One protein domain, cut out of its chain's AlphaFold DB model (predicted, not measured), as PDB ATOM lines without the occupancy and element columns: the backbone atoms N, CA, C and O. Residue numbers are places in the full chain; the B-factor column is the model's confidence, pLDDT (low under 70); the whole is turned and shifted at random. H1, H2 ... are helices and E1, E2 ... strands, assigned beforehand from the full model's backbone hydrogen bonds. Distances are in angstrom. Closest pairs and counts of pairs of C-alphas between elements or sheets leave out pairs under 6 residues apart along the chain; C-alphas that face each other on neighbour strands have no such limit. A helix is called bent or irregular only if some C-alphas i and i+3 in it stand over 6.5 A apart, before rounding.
ATOM      1  N   PRO A 536       5.152  78.969  -3.125       70.44
ATOM      2  CA  PRO A 536       5.640  79.755  -1.999       70.44
ATOM      3  C   PRO A 536       4.646  79.704  -0.836       70.44
ATOM      4  O   PRO A 536       3.445  79.869  -1.033       70.44
ATOM      5  N   PHE A 537       5.136  79.493   0.387       84.31
ATOM      6  CA  PHE A 537       4.280  79.384   1.567       84.31
ATOM      7  C   PHE A 537       4.825  80.172   2.753       84.31
ATOM      8  O   PHE A 537       5.994  80.038   3.115       84.31
ATOM      9  N   MET A 538       3.928  80.896   3.416       88.38
ATOM     10  CA  MET A 538       4.147  81.527   4.710       88.38
ATOM     11  C   MET A 538       2.856  81.391   5.542       88.38
ATOM     12  O   MET A 538       1.769  81.383   4.958       88.38
ATOM     13  N   PRO A 539       2.923  81.266   6.880       91.31
ATOM     14  CA  PRO A 539       1.726  81.229   7.724       91.31
ATOM     15  C   PRO A 539       0.893  82.504   7.561       91.31
ATOM     16  O   PRO A 539       1.424  83.524   7.139       91.31
ATOM     17  N   LYS A 540      -0.388  82.499   7.955       92.56
ATOM     18  CA  LYS A 540      -1.274  83.682   7.837       92.56
ATOM     19  C   LYS A 540      -0.675  84.935   8.494       92.56
ATOM     20  O   LYS A 540      -0.822  86.041   7.979       92.56
ATOM     21  N   ARG A 541       0.020  84.750   9.619       94.31
ATOM     22  CA  ARG A 541       0.749  85.798  10.338       94.31
ATOM     23  C   ARG A 541       2.091  85.297  10.840       94.31
ATOM     24  O   ARG A 541       2.218  84.132  11.213       94.31
ATOM     25  N   VAL A 542       3.060  86.199  10.905       94.69
ATOM     26  CA  VAL A 542       4.399  85.979  11.469       94.69
ATOM     27  C   VAL A 542       4.817  87.197  12.286       94.69
ATOM     28  O   VAL A 542       4.240  88.270  12.143       94.69
ATOM     29  N   LEU A 543       5.821  87.044  13.141       94.06
ATOM     30  CA  LEU A 543       6.486  88.178  13.769       94.06
ATOM     31  C   LEU A 543       7.615  88.676  12.864       94.06
ATOM     32  O   LEU A 543       8.490  87.891  12.495       94.06
ATOM     33  N   ASP A 544       7.601  89.966  12.537       91.75
ATOM     34  CA  ASP A 544       8.705  90.684  11.903       91.75
ATOM     35  C   ASP A 544       9.673  91.166  12.987       91.75
ATOM     36  O   ASP A 544       9.310  91.925  13.892       91.75
ATOM     37  N   LEU A 545      10.911  90.686  12.911       88.69
ATOM     38  CA  LEU A 545      11.973  91.000  13.858       88.69
ATOM     39  C   LEU A 545      12.839  92.183  13.405       88.69
ATOM     40  O   LEU A 545      13.712  92.598  14.176       88.69
ATOM     41  N   GLY A 546      12.590  92.737  12.214       79.00
ATOM     42  CA  GLY A 546      13.399  93.770  11.571       79.00
ATOM     43  C   GLY A 546      14.558  93.212  10.728       79.00
ATOM     44  O   GLY A 546      14.928  92.048  10.882       79.00
ATOM     45  N   PRO A 547      15.125  94.028   9.819       68.50
ATOM     46  CA  PRO A 547      16.229  93.637   8.943       68.50
ATOM     47  C   PRO A 547      17.523  93.339   9.715       68.50
ATOM     48  O   PRO A 547      17.736  93.850  10.818       68.50
ATOM     49  N   ASP A 548      18.396  92.547   9.085       55.97
ATOM     50  CA  ASP A 548      19.694  92.095   9.594       55.97
ATOM     51  C   ASP A 548      20.554  93.247  10.117       55.97
ATOM     52  O   ASP A 548      21.275  93.921   9.379       55.97
ATOM     53  N   CYS A 549      20.512  93.475  11.424       50.22
ATOM     54  CA  CYS A 549      21.441  94.374  12.077       50.22
ATOM     55  C   CYS A 549      21.728  93.905  13.502       50.22
ATOM     56  O   CYS A 549      20.853  93.546  14.289       50.22
ATOM     57  N   TYR A 550      23.015  93.920  13.825       48.25
ATOM     58  CA  TYR A 550      23.557  93.646  15.151       48.25
ATOM     59  C   TYR A 550      23.235  94.782  16.152       48.25
ATOM     60  O   TYR A 550      23.490  94.660  17.348       48.25
ATOM     61  N   GLU A 551      22.664  95.897  15.679       48.00
ATOM     62  CA  GLU A 551      22.467  97.124  16.452       48.00
ATOM     63  C   GLU A 551      21.092  97.201  17.137       48.00
ATOM     64  O   GLU A 551      20.067  97.375  16.490       48.00
ATOM     65  N   LEU A 552      21.141  97.126  18.473       49.88
ATOM     66  CA  LEU A 552      20.238  97.644  19.519       49.88
ATOM     67  C   LEU A 552      18.704  97.571  19.333       49.88
ATOM     68  O   LEU A 552      18.094  98.052  18.384       49.88
ATOM     69  N   GLN A 553      18.082  97.075  20.408       51.22
ATOM     70  CA  GLN A 553      16.663  96.780  20.662       51.22
ATOM     71  C   GLN A 553      15.648  97.894  20.319       51.22
ATOM     72  O   GLN A 553      14.455  97.606  20.270       51.22
ATOM     73  N   GLU A 554      16.099  99.127  20.076       51.19
ATOM     74  CA  GLU A 554      15.259 100.317  19.881       51.19
ATOM     75  C   GLU A 554      15.081 100.733  18.409       51.19
ATOM     76  O   GLU A 554      14.108 101.411  18.095       51.19
ATOM     77  N   LYS A 555      15.965 100.319  17.483       58.50
ATOM     78  CA  LYS A 555      15.851 100.702  16.057       58.50
ATOM     79  C   LYS A 555      14.776  99.918  15.299       58.50
ATOM     80  O   LYS A 555      14.198 100.446  14.352       58.50
ATOM     81  N   PHE A 556      14.510  98.674  15.703       69.69
ATOM     82  CA  PHE A 556      13.589  97.775  15.003       69.69
ATOM     83  C   PHE A 556      12.647  97.072  15.992       69.69
ATOM     84  O   PHE A 556      13.053  96.102  16.645       69.69
ATOM     85  N   PRO A 557      11.405  97.565  16.150       80.06
ATOM     86  CA  PRO A 557      10.417  96.936  17.018       80.06
ATOM     87  C   PRO A 557       9.972  95.580  16.460       80.06
ATOM     88  O   PRO A 557       9.889  95.399  15.248       80.06
ATOM     89  N   VAL A 558       9.664  94.641  17.356       89.38
ATOM     90  CA  VAL A 558       9.018  93.371  16.988       89.38
ATOM     91  C   VAL A 558       7.572  93.682  16.631       89.38
ATOM     92  O   VAL A 558       6.915  94.384  17.393       89.38
ATOM     93  N   ARG A 559       7.073  93.189  15.501       92.06
ATOM     94  CA  ARG A 559       5.696  93.453  15.055       92.06
ATOM     95  C   ARG A 559       5.021  92.180  14.595       92.06
ATOM     96  O   ARG A 559       5.669  91.326  14.003       92.06
ATOM     97  N   LEU A 560       3.725  92.060  14.839       94.12
ATOM     98  CA  LEU A 560       2.895  91.062  14.184       94.12
ATOM     99  C   LEU A 560       2.581  91.538  12.762       94.12
ATOM    100  O   LEU A 560       2.213  92.687  12.562       94.12
ATOM    101  N   LEU A 561       2.747  90.665  11.775       93.31
ATOM    102  CA  LEU A 561       2.544  90.998  10.371       93.31
ATOM    103  C   LEU A 561       1.626  89.972   9.714       93.31
ATOM    104  O   LEU A 561       1.869  88.766   9.819       93.31
ATOM    105  N   GLU A 562       0.608  90.444   8.995       93.00
ATOM    106  CA  GLU A 562      -0.152  89.606   8.070       93.00
ATOM    107  C   GLU A 562       0.643  89.380   6.788       93.00
ATOM    108  O   GLU A 562       1.045  90.316   6.098       93.00
ATOM    109  N   THR A 563       0.856  88.116   6.436       90.31
ATOM    110  CA  THR A 563       1.738  87.757   5.318       90.31
ATOM    111  C   THR A 563       1.159  88.112   3.955       90.31
ATOM    112  O   THR A 563       1.916  88.286   3.006       90.31
ATOM    113  N   ALA A 564      -0.157  88.329   3.866       86.94
ATOM    114  CA  ALA A 564      -0.816  88.881   2.682       86.94
ATOM    115  C   ALA A 564      -0.318  90.293   2.310       86.94
ATOM    116  O   ALA A 564      -0.493  90.722   1.173       86.94
ATOM    117  N   GLN A 565       0.304  91.013   3.249       83.69
ATOM    118  CA  GLN A 565       0.858  92.352   3.029       83.69
ATOM    119  C   GLN A 565       2.281  92.321   2.438       83.69
ATOM    120  O   GLN A 565       2.829  93.369   2.097       83.69
ATOM    121  N   LEU A 566       2.901  91.141   2.321       84.06
ATOM    122  CA  LEU A 566       4.250  90.978   1.781       84.06
ATOM    123  C   LEU A 566       4.224  90.815   0.258       84.06
ATOM    124  O   LEU A 566       3.449  90.033  -0.285       84.06
ATOM    125  N   SER A 567       5.127  91.514  -0.436       77.38
ATOM    126  CA  SER A 567       5.304  91.373  -1.888       77.38
ATOM    127  C   SER A 567       5.999  90.066  -2.281       77.38
ATOM    128  O   SER A 567       5.750  89.541  -3.365       77.38
ATOM    129  N   HIS A 568       6.851  89.531  -1.401       78.94
ATOM    130  CA  HIS A 568       7.576  88.276  -1.584       78.94
ATOM    131  C   HIS A 568       7.703  87.532  -0.250       78.94
ATOM    132  O   HIS A 568       7.829  88.156   0.803       78.94
ATOM    133  N   PHE A 569       7.686  86.197  -0.293       82.94
ATOM    134  CA  PHE A 569       7.904  85.372   0.894       82.94
ATOM    135  C   PHE A 569       9.395  85.141   1.122       82.94
ATOM    136  O   PHE A 569      10.090  84.577   0.278       82.94
ATOM    137  N   GLU A 570       9.863  85.561   2.291       81.25
ATOM    138  CA  GLU A 570      11.198  85.261   2.798       81.25
ATOM    139  C   GLU A 570      11.153  84.045   3.745       81.25
ATOM    140  O   GLU A 570      10.095  83.715   4.295       81.25
ATOM    141  N   PRO A 571      12.290  83.365   3.981       84.75
ATOM    142  CA  PRO A 571      12.366  82.280   4.952       84.75
ATOM    143  C   PRO A 571      11.950  82.733   6.360       84.75
ATOM    144  O   PRO A 571      12.401  83.766   6.857       84.75
ATOM    145  N   TYR A 572      11.137  81.921   7.037       89.19
ATOM    146  CA  TYR A 572      10.738  82.139   8.430       89.19
ATOM    147  C   TYR A 572      11.142  80.954   9.308       89.19
ATOM    148  O   TYR A 572      11.166  79.813   8.850       89.19
ATOM    149  N   ALA A 573      11.440  81.204  10.580       88.88
ATOM    150  CA  ALA A 573      11.633  80.159  11.584       88.88
ATOM    151  C   ALA A 573      10.331  79.884  12.357       88.88
ATOM    152  O   ALA A 573       9.439  80.726  12.398       88.88
ATOM    153  N   ALA A 574      10.221  78.740  13.028       87.94
ATOM    154  CA  ALA A 574       9.125  78.461  13.965       87.94
ATOM    155  C   ALA A 574       9.661  78.205  15.380       87.94
ATOM    156  O   ALA A 574      10.743  77.640  15.533       87.94
ATOM    157  N   LEU A 575       8.914  78.582  16.421       85.12
ATOM    158  CA  LEU A 575       9.244  78.266  17.816       85.12
ATOM    159  C   LEU A 575       8.248  77.261  18.402       85.12
ATOM    160  O   LEU A 575       7.074  77.568  18.595       85.12
ATOM    161  N   SER A 576       8.751  76.093  18.794       81.62
ATOM    162  CA  SER A 576       8.026  75.113  19.598       81.62
ATOM    163  C   SER A 576       8.367  75.290  21.080       81.62
ATOM    164  O   SER A 576       9.521  75.141  21.502       81.62
ATOM    165  N   HIS A 577       7.359  75.617  21.886       74.38
ATOM    166  CA  HIS A 577       7.515  75.870  23.315       74.38
ATOM    167  C   HIS A 577       6.322  75.336  24.118       74.38
ATOM    168  O   HIS A 577       5.244  75.101  23.579       74.38
ATOM    169  N   ARG A 578       6.516  75.132  25.427       71.44
ATOM    170  CA  ARG A 578       5.403  74.873  26.346       71.44
ATOM    171  C   ARG A 578       4.845  76.191  26.843       71.44
ATOM    172  O   ARG A 578       5.604  77.054  27.280       71.44
ATOM    173  N   TRP A 579       3.526  76.287  26.848       69.75
ATOM    174  CA  TRP A 579       2.823  77.363  27.519       69.75
ATOM    175  C   TRP A 579       2.990  77.139  29.021       69.75
ATOM    176  O   TRP A 579       2.535  76.132  29.565       69.75
ATOM    177  N   CYS A 580       3.737  78.010  29.687       59.41
ATOM    178  CA  CYS A 580       3.892  77.917  31.132       59.41
ATOM    179  C   CYS A 580       2.657  78.543  31.807       59.41
ATOM    180  O   CYS A 580       1.960  79.370  31.232       59.41
ATOM    181  N   THR A 581       2.351  78.115  33.029       53.16
ATOM    182  CA  THR A 581       1.193  78.599  33.809       53.16
ATOM    183  C   THR A 581       1.580  79.635  34.867       53.16
ATOM    184  O   THR A 581       0.713  80.204  35.524       53.16
ATOM    185  N   ALA A 582       2.880  79.899  35.037       49.25
ATOM    186  CA  ALA A 582       3.422  80.850  36.000       49.25
ATOM    187  C   ALA A 582       4.076  82.041  35.274       49.25
ATOM    188  O   ALA A 582       5.168  81.909  34.723       49.25
ATOM    189  N   GLY A 583       3.402  83.196  35.282       52.28
ATOM    190  CA  GLY A 583       3.854  84.452  34.662       52.28
ATOM    191  C   GLY A 583       2.892  84.986  33.595       52.28
ATOM    192  O   GLY A 583       2.016  84.265  33.131       52.28
ATOM    193  N   SER A 584       3.034  86.263  33.227       52.81
ATOM    194  CA  SER A 584       2.349  86.836  32.060       52.81
ATOM    195  C   SER A 584       2.957  86.233  30.790       52.81
ATOM    196  O   SER A 584       4.166  86.328  30.574       52.81
ATOM    197  N   PHE A 585       2.129  85.574  29.980       65.75
ATOM    198  CA  PHE A 585       2.493  85.089  28.651       65.75
ATOM    199  C   PHE A 585       1.950  86.085  27.643       65.75
ATOM    200  O   PHE A 585       0.743  86.310  27.601       65.75
ATOM    201  N   ALA A 586       2.835  86.696  26.855       74.38
ATOM    202  CA  ALA A 586       2.413  87.545  25.752       74.38
ATOM    203  C   ALA A 586       1.631  86.683  24.749       74.38
ATOM    204  O   ALA A 586       2.173  85.717  24.208       74.38
ATOM    205  N   THR A 587       0.358  87.017  24.550       87.50
ATOM    206  CA  THR A 587      -0.541  86.360  23.602       87.50
ATOM    207  C   THR A 587      -1.250  87.403  22.758       87.50
ATOM    208  O   THR A 587      -1.553  88.497  23.238       87.50
ATOM    209  N   THR A 588      -1.524  87.063  21.503       90.44
ATOM    210  CA  THR A 588      -2.333  87.920  20.633       90.44
ATOM    211  C   THR A 588      -3.807  87.606  20.834       90.44
ATOM    212  O   THR A 588      -4.224  86.448  20.834       90.44
ATOM    213  N   ARG A 589      -4.596  88.653  21.012       90.81
ATOM    214  CA  ARG A 589      -6.032  88.648  21.257       90.81
ATOM    215  C   ARG A 589      -6.678  89.722  20.396       90.81
ATOM    216  O   ARG A 589      -6.007  90.616  19.885       90.81
ATOM    217  N   SER A 590      -7.989  89.639  20.248       90.56
ATOM    218  CA  SER A 590      -8.748  90.565  19.408       90.56
ATOM    219  C   SER A 590      -8.645  92.023  19.888       90.56
ATOM    220  O   SER A 590      -8.782  92.938  19.085       90.56
ATOM    221  N   ASP A 591      -8.365  92.246  21.177       90.88
ATOM    222  CA  ASP A 591      -8.225  93.565  21.806       90.88
ATOM    223  C   ASP A 591      -6.812  94.172  21.733       90.88
ATOM    224  O   ASP A 591      -6.678  95.378  21.918       90.88
ATOM    225  N   ASN A 592      -5.771  93.378  21.450       91.06
ATOM    226  CA  ASN A 592      -4.371  93.833  21.429       91.06
ATOM    227  C   ASN A 592      -3.654  93.606  20.087       91.06
ATOM    228  O   ASN A 592      -2.469  93.916  19.954       91.06
ATOM    229  N   ILE A 593      -4.354  93.074  19.080       92.06
ATOM    230  CA  ILE A 593      -3.776  92.765  17.769       92.06
ATOM    231  C   ILE A 593      -3.220  94.008  17.067       92.06
ATOM    232  O   ILE A 593      -2.093  93.967  16.587       92.06
ATOM    233  N   THR A 594      -3.950  95.127  17.077       93.06
ATOM    234  CA  THR A 594      -3.502  96.387  16.458       93.06
ATOM    235  C   THR A 594      -2.260  96.943  17.152       93.06
ATOM    236  O   THR A 594      -1.352  97.454  16.495       93.06
ATOM    237  N   ASP A 595      -2.170  96.781  18.475       91.06
ATOM    238  CA  ASP A 595      -0.972  97.145  19.232       91.06
ATOM    239  C   ASP A 595       0.200  96.235  18.852       91.06
ATOM    240  O   ASP A 595       1.304  96.721  18.627       91.06
ATOM    241  N   HIS A 596      -0.029  94.926  18.705       92.56
ATOM    242  CA  HIS A 596       0.998  93.977  18.275       92.56
ATOM    243  C   HIS A 596       1.471  94.216  16.832       92.56
ATOM    244  O   HIS A 596       2.657  94.032  16.552       92.56
ATOM    245  N   GLU A 597       0.590  94.650  15.930       91.75
ATOM    246  CA  GLU A 597       0.938  95.073  14.566       91.75
ATOM    247  C   GLU A 597       1.795  96.344  14.563       91.75
ATOM    248  O   GLU A 597       2.749  96.462  13.788       91.75
ATOM    249  N   ALA A 598       1.514  97.280  15.473       88.88
ATOM    250  CA  ALA A 598       2.304  98.494  15.633       88.88
ATOM    251  C   ALA A 598       3.674  98.214  16.275       88.88
ATOM    252  O   ALA A 598       4.708  98.644  15.749       88.88
ATOM    253  N   GLN A 599       3.689  97.520  17.416       88.75
ATOM    254  CA  GLN A 599       4.879  97.112  18.156       88.75
ATOM    255  C   GLN A 599       4.528  96.201  19.341       88.75
ATOM    256  O   GLN A 599       3.760  96.560  20.227       88.75
ATOM    257  N   ILE A 600       5.252  95.093  19.463       89.62
ATOM    258  CA  ILE A 600       5.340  94.290  20.680       89.62
ATOM    259  C   ILE A 600       6.598  94.729  21.445       89.62
ATOM    260  O   ILE A 600       7.717  94.511  20.961       89.62
ATOM    261  N   PRO A 601       6.472  95.367  22.626       85.12
ATOM    262  CA  PRO A 601       7.632  95.777  23.407       85.12
ATOM    263  C   PRO A 601       8.504  94.573  23.775       85.12
ATOM    264  O   PRO A 601       8.042  93.595  24.354       85.12
ATOM    265  N   PHE A 602       9.798  94.634  23.466       81.94
ATOM    266  CA  PHE A 602      10.690  93.490  23.669       81.94
ATOM    267  C   PHE A 602      10.739  93.032  25.137       81.94
ATOM    268  O   PHE A 602      10.812  91.840  25.420       81.94
ATOM    269  N   GLN A 603      10.654  93.973  26.078       81.69
ATOM    270  CA  GLN A 603      10.739  93.714  27.516       81.69
ATOM    271  C   GLN A 603       9.493  93.022  28.085       81.69
ATOM    272  O   GLN A 603       9.587  92.408  29.146       81.69
ATOM    273  N   THR A 604       8.340  93.107  27.410       80.25
ATOM    274  CA  THR A 604       7.098  92.446  27.856       80.25
ATOM    275  C   THR A 604       7.034  90.987  27.415       80.25
ATOM    276  O   THR A 604       6.276  90.198  27.979       80.25
ATOM    277  N   LEU A 605       7.855  90.600  26.437       83.88
ATOM    278  CA  LEU A 605       7.977  89.222  25.992       83.88
ATOM    279  C   LEU A 605       8.634  88.360  27.072       83.88
ATOM    280  O   LEU A 605       9.572  88.781  27.745       83.88
ATOM    281  N   GLY A 606       8.188  87.111  27.201       79.00
ATOM    282  CA  GLY A 606       8.846  86.149  28.079       79.00
ATOM    283  C   GLY A 606      10.300  85.908  27.659       79.00
ATOM    284  O   GLY A 606      10.642  85.987  26.479       79.00
ATOM    285  N   VAL A 607      11.148  85.536  28.621       77.00
ATOM    286  CA  VAL A 607      12.592  85.302  28.412       77.00
ATOM    287  C   VAL A 607      12.874  84.371  27.221       77.00
ATOM    288  O   VAL A 607      13.808  84.592  26.461       77.00
ATOM    289  N   VAL A 608      12.018  83.367  26.996       77.75
ATOM    290  CA  VAL A 608      12.124  82.440  25.855       77.75
ATOM    291  C   VAL A 608      11.985  83.146  24.508       77.75
ATOM    292  O   VAL A 608      12.742  82.868  23.577       77.75
ATOM    293  N   PHE A 609      10.999  84.032  24.393       84.81
ATOM    294  CA  PHE A 609      10.729  84.779  23.171       84.81
ATOM    295  C   PHE A 609      11.839  85.798  22.932       84.81
ATOM    296  O   PHE A 609      12.355  85.875  21.823       84.81
ATOM    297  N   GLN A 610      12.285  86.486  23.987       83.44
ATOM    298  CA  GLN A 610      13.423  87.402  23.928       83.44
ATOM    299  C   GLN A 610      14.689  86.710  23.398       83.44
ATOM    300  O   GLN A 610      15.298  87.188  22.441       83.44
ATOM    301  N   ASP A 611      15.053  85.557  23.967       77.69
ATOM    302  CA  ASP A 611      16.221  84.780  23.535       77.69
ATOM    303  C   ASP A 611      16.087  84.312  22.076       77.69
ATOM    304  O   ASP A 611      17.037  84.414  21.300       77.69
ATOM    305  N   THR A 612      14.897  83.840  21.688       83.12
ATOM    306  CA  THR A 612      14.596  83.389  20.319       83.12
ATOM    307  C   THR A 612      14.781  84.523  19.314       83.12
ATOM    308  O   THR A 612      15.438  84.347  18.292       83.12
ATOM    309  N   ILE A 613      14.251  85.707  19.618       84.56
ATOM    310  CA  ILE A 613      14.342  86.882  18.744       84.56
ATOM    311  C   ILE A 613      15.795  87.322  18.572       84.56
ATOM    312  O   ILE A 613      16.242  87.581  17.456       84.56
ATOM    313  N   LEU A 614      16.556  87.380  19.666       79.19
ATOM    314  CA  LEU A 614      17.970  87.758  19.630       79.19
ATOM    315  C   LEU A 614      18.815  86.760  18.832       79.19
ATOM    316  O   LEU A 614      19.716  87.169  18.099       79.19
ATOM    317  N   LEU A 615      18.522  85.464  18.960       79.56
ATOM    318  CA  LEU A 615      19.161  84.411  18.179       79.56
ATOM    319  C   LEU A 615      18.872  84.585  16.684       79.56
ATOM    320  O   LEU A 615      19.806  84.635  15.886       79.56
ATOM    321  N   LEU A 616      17.599  84.724  16.309       84.25
ATOM    322  CA  LEU A 616      17.184  84.841  14.911       84.25
ATOM    323  C   LEU A 616      17.753  86.090  14.234       84.25
ATOM    324  O   LEU A 616      18.296  85.979  13.137       84.25
ATOM    325  N   ARG A 617      17.775  87.236  14.926       83.25
ATOM    326  CA  ARG A 617      18.439  88.455  14.431       83.25
ATOM    327  C   ARG A 617      19.916  88.233  14.118       83.25
ATOM    328  O   ARG A 617      20.412  88.706  13.104       83.25
ATOM    329  N   ARG A 618      20.637  87.485  14.957       76.94
ATOM    330  CA  ARG A 618      22.066  87.202  14.724       76.94
ATOM    331  C   ARG A 618      22.311  86.122  13.663       76.94
ATOM    332  O   ARG A 618      23.407  86.054  13.097       76.94
ATOM    333  N   LEU A 619      21.309  85.285  13.392       77.81
ATOM    334  CA  LEU A 619      21.304  84.334  12.277       77.81
ATOM    335  C   LEU A 619      20.891  84.970  10.944       77.81
ATOM    336  O   LEU A 619      21.064  84.326   9.916       77.81
ATOM    337  N   GLY A 620      20.395  86.207  10.964       80.56
ATOM    338  CA  GLY A 620      19.882  86.894   9.784       80.56
ATOM    339  C   GLY A 620      18.507  86.385   9.336       80.56
ATOM    340  O   GLY A 620      18.214  86.295   8.148       80.56
ATOM    341  N   ILE A 621      17.685  85.925  10.287       85.25
ATOM    342  CA  ILE A 621      16.328  85.440  10.029       85.25
ATOM    343  C   ILE A 621      15.338  86.459  10.570       85.25
ATOM    344  O   ILE A 621      15.193  86.632  11.783       85.25
ATOM    345  N   ARG A 622      14.643  87.119   9.646       89.19
ATOM    346  CA  ARG A 622      13.731  88.221   9.943       89.19
ATOM    347  C   ARG A 622      12.387  87.775  10.503       89.19
ATOM    348  O   ARG A 622      11.816  88.486  11.322       89.19
ATOM    349  N   TYR A 623      11.876  86.625  10.072       92.50
ATOM    350  CA  TYR A 623      10.512  86.209  10.383       92.50
ATOM    351  C   TYR A 623      10.472  84.992  11.300       92.50
ATOM    352  O   TYR A 623      11.202  84.020  11.096       92.50
ATOM    353  N   VAL A 624       9.580  85.017  12.294       93.31
ATOM    354  CA  VAL A 624       9.327  83.865  13.171       93.31
ATOM    355  C   VAL A 624       7.844  83.633  13.406       93.31
ATOM    356  O   VAL A 624       7.074  84.569  13.597       93.31
ATOM    357  N   TRP A 625       7.447  82.367  13.433       94.44
ATOM    358  CA  TRP A 625       6.115  81.942  13.824       94.44
ATOM    359  C   TRP A 625       6.117  81.393  15.253       94.44
ATOM    360  O   TRP A 625       6.896  80.496  15.589       94.44
ATOM    361  N   ILE A 626       5.235  81.932  16.093       92.12
ATOM    362  CA  ILE A 626       5.020  81.503  17.478       92.12
ATOM    363  C   ILE A 626       3.511  81.379  17.677       92.12
ATOM    364  O   ILE A 626       2.801  82.372  17.548       92.12
ATOM    365  N   ASP A 627       3.014  80.183  17.983       89.56
ATOM    366  CA  ASP A 627       1.577  79.880  18.078       89.56
ATOM    367  C   ASP A 627       0.801  80.849  18.984       89.56
ATOM    368  O   ASP A 627      -0.259  81.334  18.596       89.56
ATOM    369  N   SER A 628       1.354  81.199  20.145       89.44
ATOM    370  CA  SER A 628       0.740  82.117  21.111       89.44
ATOM    371  C   SER A 628       0.592  83.564  20.614       89.44
ATOM    372  O   SER A 628      -0.283  84.286  21.095       89.44
ATOM    373  N   LEU A 629       1.412  83.993  19.646       91.88
ATOM    374  CA  LEU A 629       1.444  85.368  19.124       91.88
ATOM    375  C   LEU A 629       0.935  85.485  17.678       91.88
ATOM    376  O   LEU A 629       0.421  86.530  17.293       91.88
ATOM    377  N   CYS A 630       1.052  84.437  16.867       94.56
ATOM    378  CA  CYS A 630       0.622  84.446  15.466       94.56
ATOM    379  C   CYS A 630      -0.833  83.975  15.281       94.56
ATOM    380  O   CYS A 630      -1.429  84.209  14.223       94.56
ATOM    381  N   ILE A 631      -1.419  83.346  16.302       92.31
ATOM    382  CA  ILE A 631      -2.834  82.959  16.360       92.31
ATOM    383  C   ILE A 631      -3.564  83.900  17.323       92.31
ATOM    384  O   ILE A 631      -3.028  84.248  18.380       92.31
ATOM    385  N   ILE A 632      -4.782  84.306  16.964       93.00
ATOM    386  CA  ILE A 632      -5.651  85.108  17.832       93.00
ATOM    387  C   ILE A 632      -6.297  84.167  18.859       93.00
ATOM    388  O   ILE A 632      -7.166  83.367  18.518       93.00
ATOM    389  N   GLN A 633      -5.862  84.238  20.118       89.62
ATOM    390  CA  GLN A 633      -6.171  83.219  21.133       89.62
ATOM    391  C   GLN A 633      -7.625  83.213  21.609       89.62
ATOM    392  O   GLN A 633      -8.096  82.199  22.121       89.62
ATOM    393  N   ASP A 634      -8.336  84.328  21.462       90.00
ATOM    394  CA  ASP A 634      -9.754  84.452  21.802       90.00
ATOM    395  C   ASP A 634     -10.691  84.275  20.592       90.00
ATOM    396  O   ASP A 634     -11.907  84.379  20.745       90.00
ATOM    397  N   SER A 635     -10.157  83.934  19.411       93.06
ATOM    398  CA  SER A 635     -10.941  83.640  18.208       93.06
ATOM    399  C   SER A 635     -10.918  82.148  17.872       93.06
ATOM    400  O   SER A 635      -9.923  81.601  17.390       93.06
ATOM    401  N   LEU A 636     -12.055  81.474  18.080       87.56
ATOM    402  CA  LEU A 636     -12.226  80.059  17.726       87.56
ATOM    403  C   LEU A 636     -12.094  79.804  16.219       87.56
ATOM    404  O   LEU A 636     -11.628  78.739  15.818       87.56
ATOM    405  N   GLU A 637     -12.524  80.753  15.389       91.56
ATOM    406  CA  GLU A 637     -12.426  80.660  13.930       91.56
ATOM    407  C   GLU A 637     -10.964  80.710  13.482       91.56
ATOM    408  O   GLU A 637     -10.483  79.795  12.813       91.56
ATOM    409  N   ASP A 638     -10.222  81.711  13.957       88.75
ATOM    410  CA  ASP A 638      -8.815  81.880  13.615       88.75
ATOM    411  C   ASP A 638      -7.961  80.711  14.135       88.75
ATOM    412  O   ASP A 638      -7.115  80.179  13.410       88.75
ATOM    413  N   TRP A 639      -8.250  80.220  15.345       87.19
ATOM    414  CA  TRP A 639      -7.619  79.014  15.877       87.19
ATOM    415  C   TRP A 639      -7.917  77.772  15.027       87.19
ATOM    416  O   TRP A 639      -7.004  76.995  14.735       87.19
ATOM    417  N   ARG A 640      -9.170  77.560  14.597       86.94
ATOM    418  CA  ARG A 640      -9.551  76.416  13.744       86.94
ATOM    419  C   ARG A 640      -8.825  76.443  12.405       86.94
ATOM    420  O   ARG A 640      -8.457  75.382  11.908       86.94
ATOM    421  N   ASP A 641      -8.609  77.618  11.834       84.75
ATOM    422  CA  ASP A 641      -7.912  77.745  10.557       84.75
ATOM    423  C   ASP A 641      -6.404  77.549  10.706       84.75
ATOM    424  O   ASP A 641      -5.799  76.806   9.936       84.75
ATOM    425  N   GLN A 642      -5.788  78.143  11.730       84.56
ATOM    426  CA  GLN A 642      -4.346  78.006  11.954       84.56
ATOM    427  C   GLN A 642      -3.949  76.614  12.469       84.56
ATOM    428  O   GLN A 642      -2.911  76.087  12.071       84.56
ATOM    429  N   SER A 643      -4.775  75.976  13.306       82.62
ATOM    430  CA  SER A 643      -4.495  74.633  13.845       82.62
ATOM    431  C   SER A 643      -4.466  73.555  12.758       82.62
ATOM    432  O   SER A 643      -3.576  72.703  12.777       82.62
ATOM    433  N   LYS A 644      -5.358  73.625  11.757       84.12
ATOM    434  CA  LYS A 644      -5.329  72.739  10.574       84.12
ATOM    435  C   LYS A 644      -4.010  72.845   9.806       84.12
ATOM    436  O   LYS A 644      -3.520  71.849   9.284       84.12
ATOM    437  N   MET A 645      -3.432  74.044   9.774       81.19
ATOM    438  CA  MET A 645      -2.205  74.351   9.043       81.19
ATOM    439  C   MET A 645      -0.928  74.084   9.844       81.19
ATOM    440  O   MET A 645       0.156  74.157   9.275       81.19
ATOM    441  N   MET A 646      -1.005  73.746  11.138       80.50
ATOM    442  CA  MET A 646       0.183  73.613  11.997       80.50
ATOM    443  C   MET A 646       1.236  72.650  11.441       80.50
ATOM    444  O   MET A 646       2.423  72.968  11.470       80.50
ATOM    445  N   ALA A 647       0.826  71.493  10.913       76.50
ATOM    446  CA  ALA A 647       1.764  70.533  10.330       76.50
ATOM    447  C   ALA A 647       2.531  71.133   9.138       76.50
ATOM    448  O   ALA A 647       3.732  70.899   8.997       76.50
ATOM    449  N   GLU A 648       1.861  71.943   8.316       79.12
ATOM    450  CA  GLU A 648       2.489  72.635   7.190       79.12
ATOM    451  C   GLU A 648       3.347  73.816   7.642       79.12
ATOM    452  O   GLU A 648       4.443  73.990   7.123       79.12
ATOM    453  N   ILE A 649       2.904  74.579   8.645       81.56
ATOM    454  CA  ILE A 649       3.661  75.693   9.228       81.56
ATOM    455  C   ILE A 649       4.994  75.193   9.796       81.56
ATOM    456  O   ILE A 649       6.060  75.683   9.436       81.56
ATOM    457  N   TYR A 650       4.974  74.159  10.634       80.88
ATOM    458  CA  TYR A 650       6.218  73.592  11.157       80.88
ATOM    459  C   TYR A 650       7.042  72.886  10.072       80.88
ATOM    460  O   TYR A 650       8.266  72.983  10.070       80.88
ATOM    461  N   GLY A 651       6.386  72.188   9.139       73.12
ATOM    462  CA  GLY A 651       7.056  71.430   8.081       73.12
ATOM    463  C   GLY A 651       7.670  72.283   6.967       73.12
ATOM    464  O   GLY A 651       8.550  71.795   6.261       73.12
ATOM    465  N   ARG A 652       7.213  73.531   6.791       79.38
ATOM    466  CA  ARG A 652       7.704  74.476   5.772       79.38
ATOM    467  C   ARG A 652       8.515  75.640   6.352       79.38
ATOM    468  O   ARG A 652       8.990  76.470   5.583       79.38
ATOM    469  N   ALA A 653       8.682  75.718   7.673       82.81
ATOM    470  CA  ALA A 653       9.610  76.660   8.288       82.81
ATOM    471  C   ALA A 653      11.054  76.362   7.849       82.81
ATOM    472  O   ALA A 653      11.436  75.206   7.669       82.81
ATOM    473  N   TYR A 654      11.875  77.405   7.730       79.94
ATOM    474  CA  TYR A 654      13.294  77.288   7.397       79.94
ATOM    475  C   TYR A 654      14.047  76.425   8.420       79.94
ATOM    476  O   TYR A 654      14.879  75.596   8.058       79.94
ATOM    477  N   PHE A 655      13.699  76.578   9.698       80.62
ATOM    478  CA  PHE A 655      13.967  75.617  10.763       80.62
ATOM    479  C   PHE A 655      13.014  75.864  11.939       80.62
ATOM    480  O   PHE A 655      12.428  76.941  12.075       80.62
ATOM    481  N   THR A 656      12.878  74.867  12.816       80.69
ATOM    482  CA  THR A 656      12.104  74.987  14.059       80.69
ATOM    483  C   THR A 656      13.035  75.001  15.269       80.69
ATOM    484  O   THR A 656      13.824  74.079  15.465       80.69
ATOM    485  N   ILE A 657      12.912  76.023  16.112       78.56
ATOM    486  CA  ILE A 657      13.556  76.105  17.422       78.56
ATOM    487  C   ILE A 657      12.668  75.372  18.426       78.56
ATOM    488  O   ILE A 657      11.502  75.717  18.589       78.56
ATOM    489  N   ALA A 658      13.207  74.374  19.125       74.50
ATOM    490  CA  ALA A 658      12.482  73.634  20.155       74.50
ATOM    491  C   ALA A 658      13.104  73.871  21.539       74.50
ATOM    492  O   ALA A 658      14.284  73.585  21.757       74.50
ATOM    493  N   ARG A 659      12.311  74.362  22.502       65.56
ATOM    494  CA  ARG A 659      12.774  74.558  23.888       65.56
ATOM    495  C   ARG A 659      12.590  73.292  24.731       65.56
ATOM    496  O   ARG A 659      11.468  72.828  24.924       65.56
TER     497      ARG A 659
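AT A GLANCE: This is residues 536 to 659 of the 799 residues of the protein "HET domain-containing protein" of Byssothecium circinans (UniProt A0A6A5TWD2). A strongly twisted sheet of five short strands stands between two helices: H2 covers one face, and H4 only grazes it. Short H1 sits beside edge strand E2. The printed part has 124 residues with four named helices and five named strands, along the chain E1 E2 E3 H1 H2 E4 H3 H4 E5; the mixed sheet runs E2 E1 E4 E3 E5. The class is mixed, helices and strands, with under half of the residues in named elements; the whole is compact, radius of gyration of the C-alphas 13.6 A, spans 39 by 37 by 28 A.

HOW THE PARTS SIT: Start at E1, residues 541 to 544, a hairpin with antiparallel E2, residues 559 to 562; N 544 and O 559, 2.8 A apart, are within hydrogen-bond range. So are N 543 and O 624, 2.8 A, to antiparallel E4, residues 623 to 626; N 625 and O 573, 2.8 A, between E4 and parallel E3, residues 572 to 576; and N 576 and O 657, 2.8 A, to parallel E5, residues 655 to 658. H2, residues 607 to 619, makes two layers with the sheet: height 9.3 A, over E4 and E3, closest C-alphas Leu 575 and Thr 612, 7.8 A. H1, residues 593 to 598, is at the sheet's level, closest C-alphas Leu 560 and Glu 597, 4.5 A. H3, residues 627 to 630, follows E4 with 0 residues between them and is on the sheet; it touches E1, the closest C-alphas of H3 and E1 being those of Cys 630 and Arg 541, 5.3 A apart. H4, residues 636 to 652, grazes it with residues 642 to 652, closest C-alphas Ala 574 and Tyr 650, 6.3 A. E3, H1 H2, E4 form a strand-helix-strand unit, two parallel neighbour strands with helices between; E4, H3 H4, E5 form a split one, with E3 between its strands; both crossovers are right-handed. Every O i to N i+4 pair is within hydrogen-bond range in H1 and H2, 9 of 13 in H4; H3 is too short for one.

IN THESE COORDINATES: Find C-alpha 541 at (0.749, 85.798, 10.338), where E1 begins. H2 runs 18.4 A and E3 13.5 A. H4 runs 23.9 A from C-alpha 636 at (-12.226, 80.059, 17.726); it is irregular, C-alphas 644 and 647 being 7.4 A apart, with a kink of 52 degrees near residue 645. E5 ends at C-alpha 658, (12.482, 73.634, 20.155).

THE WHOLE: The C-alphas farthest apart, Ser 567 and Ala 582, are 39.4 A apart; the printed part has no cut. The links E1 to E2 and E3 to H1 are long. Look for pLDDT under 70 at residues 547 to 556, 579 to 585 and 659.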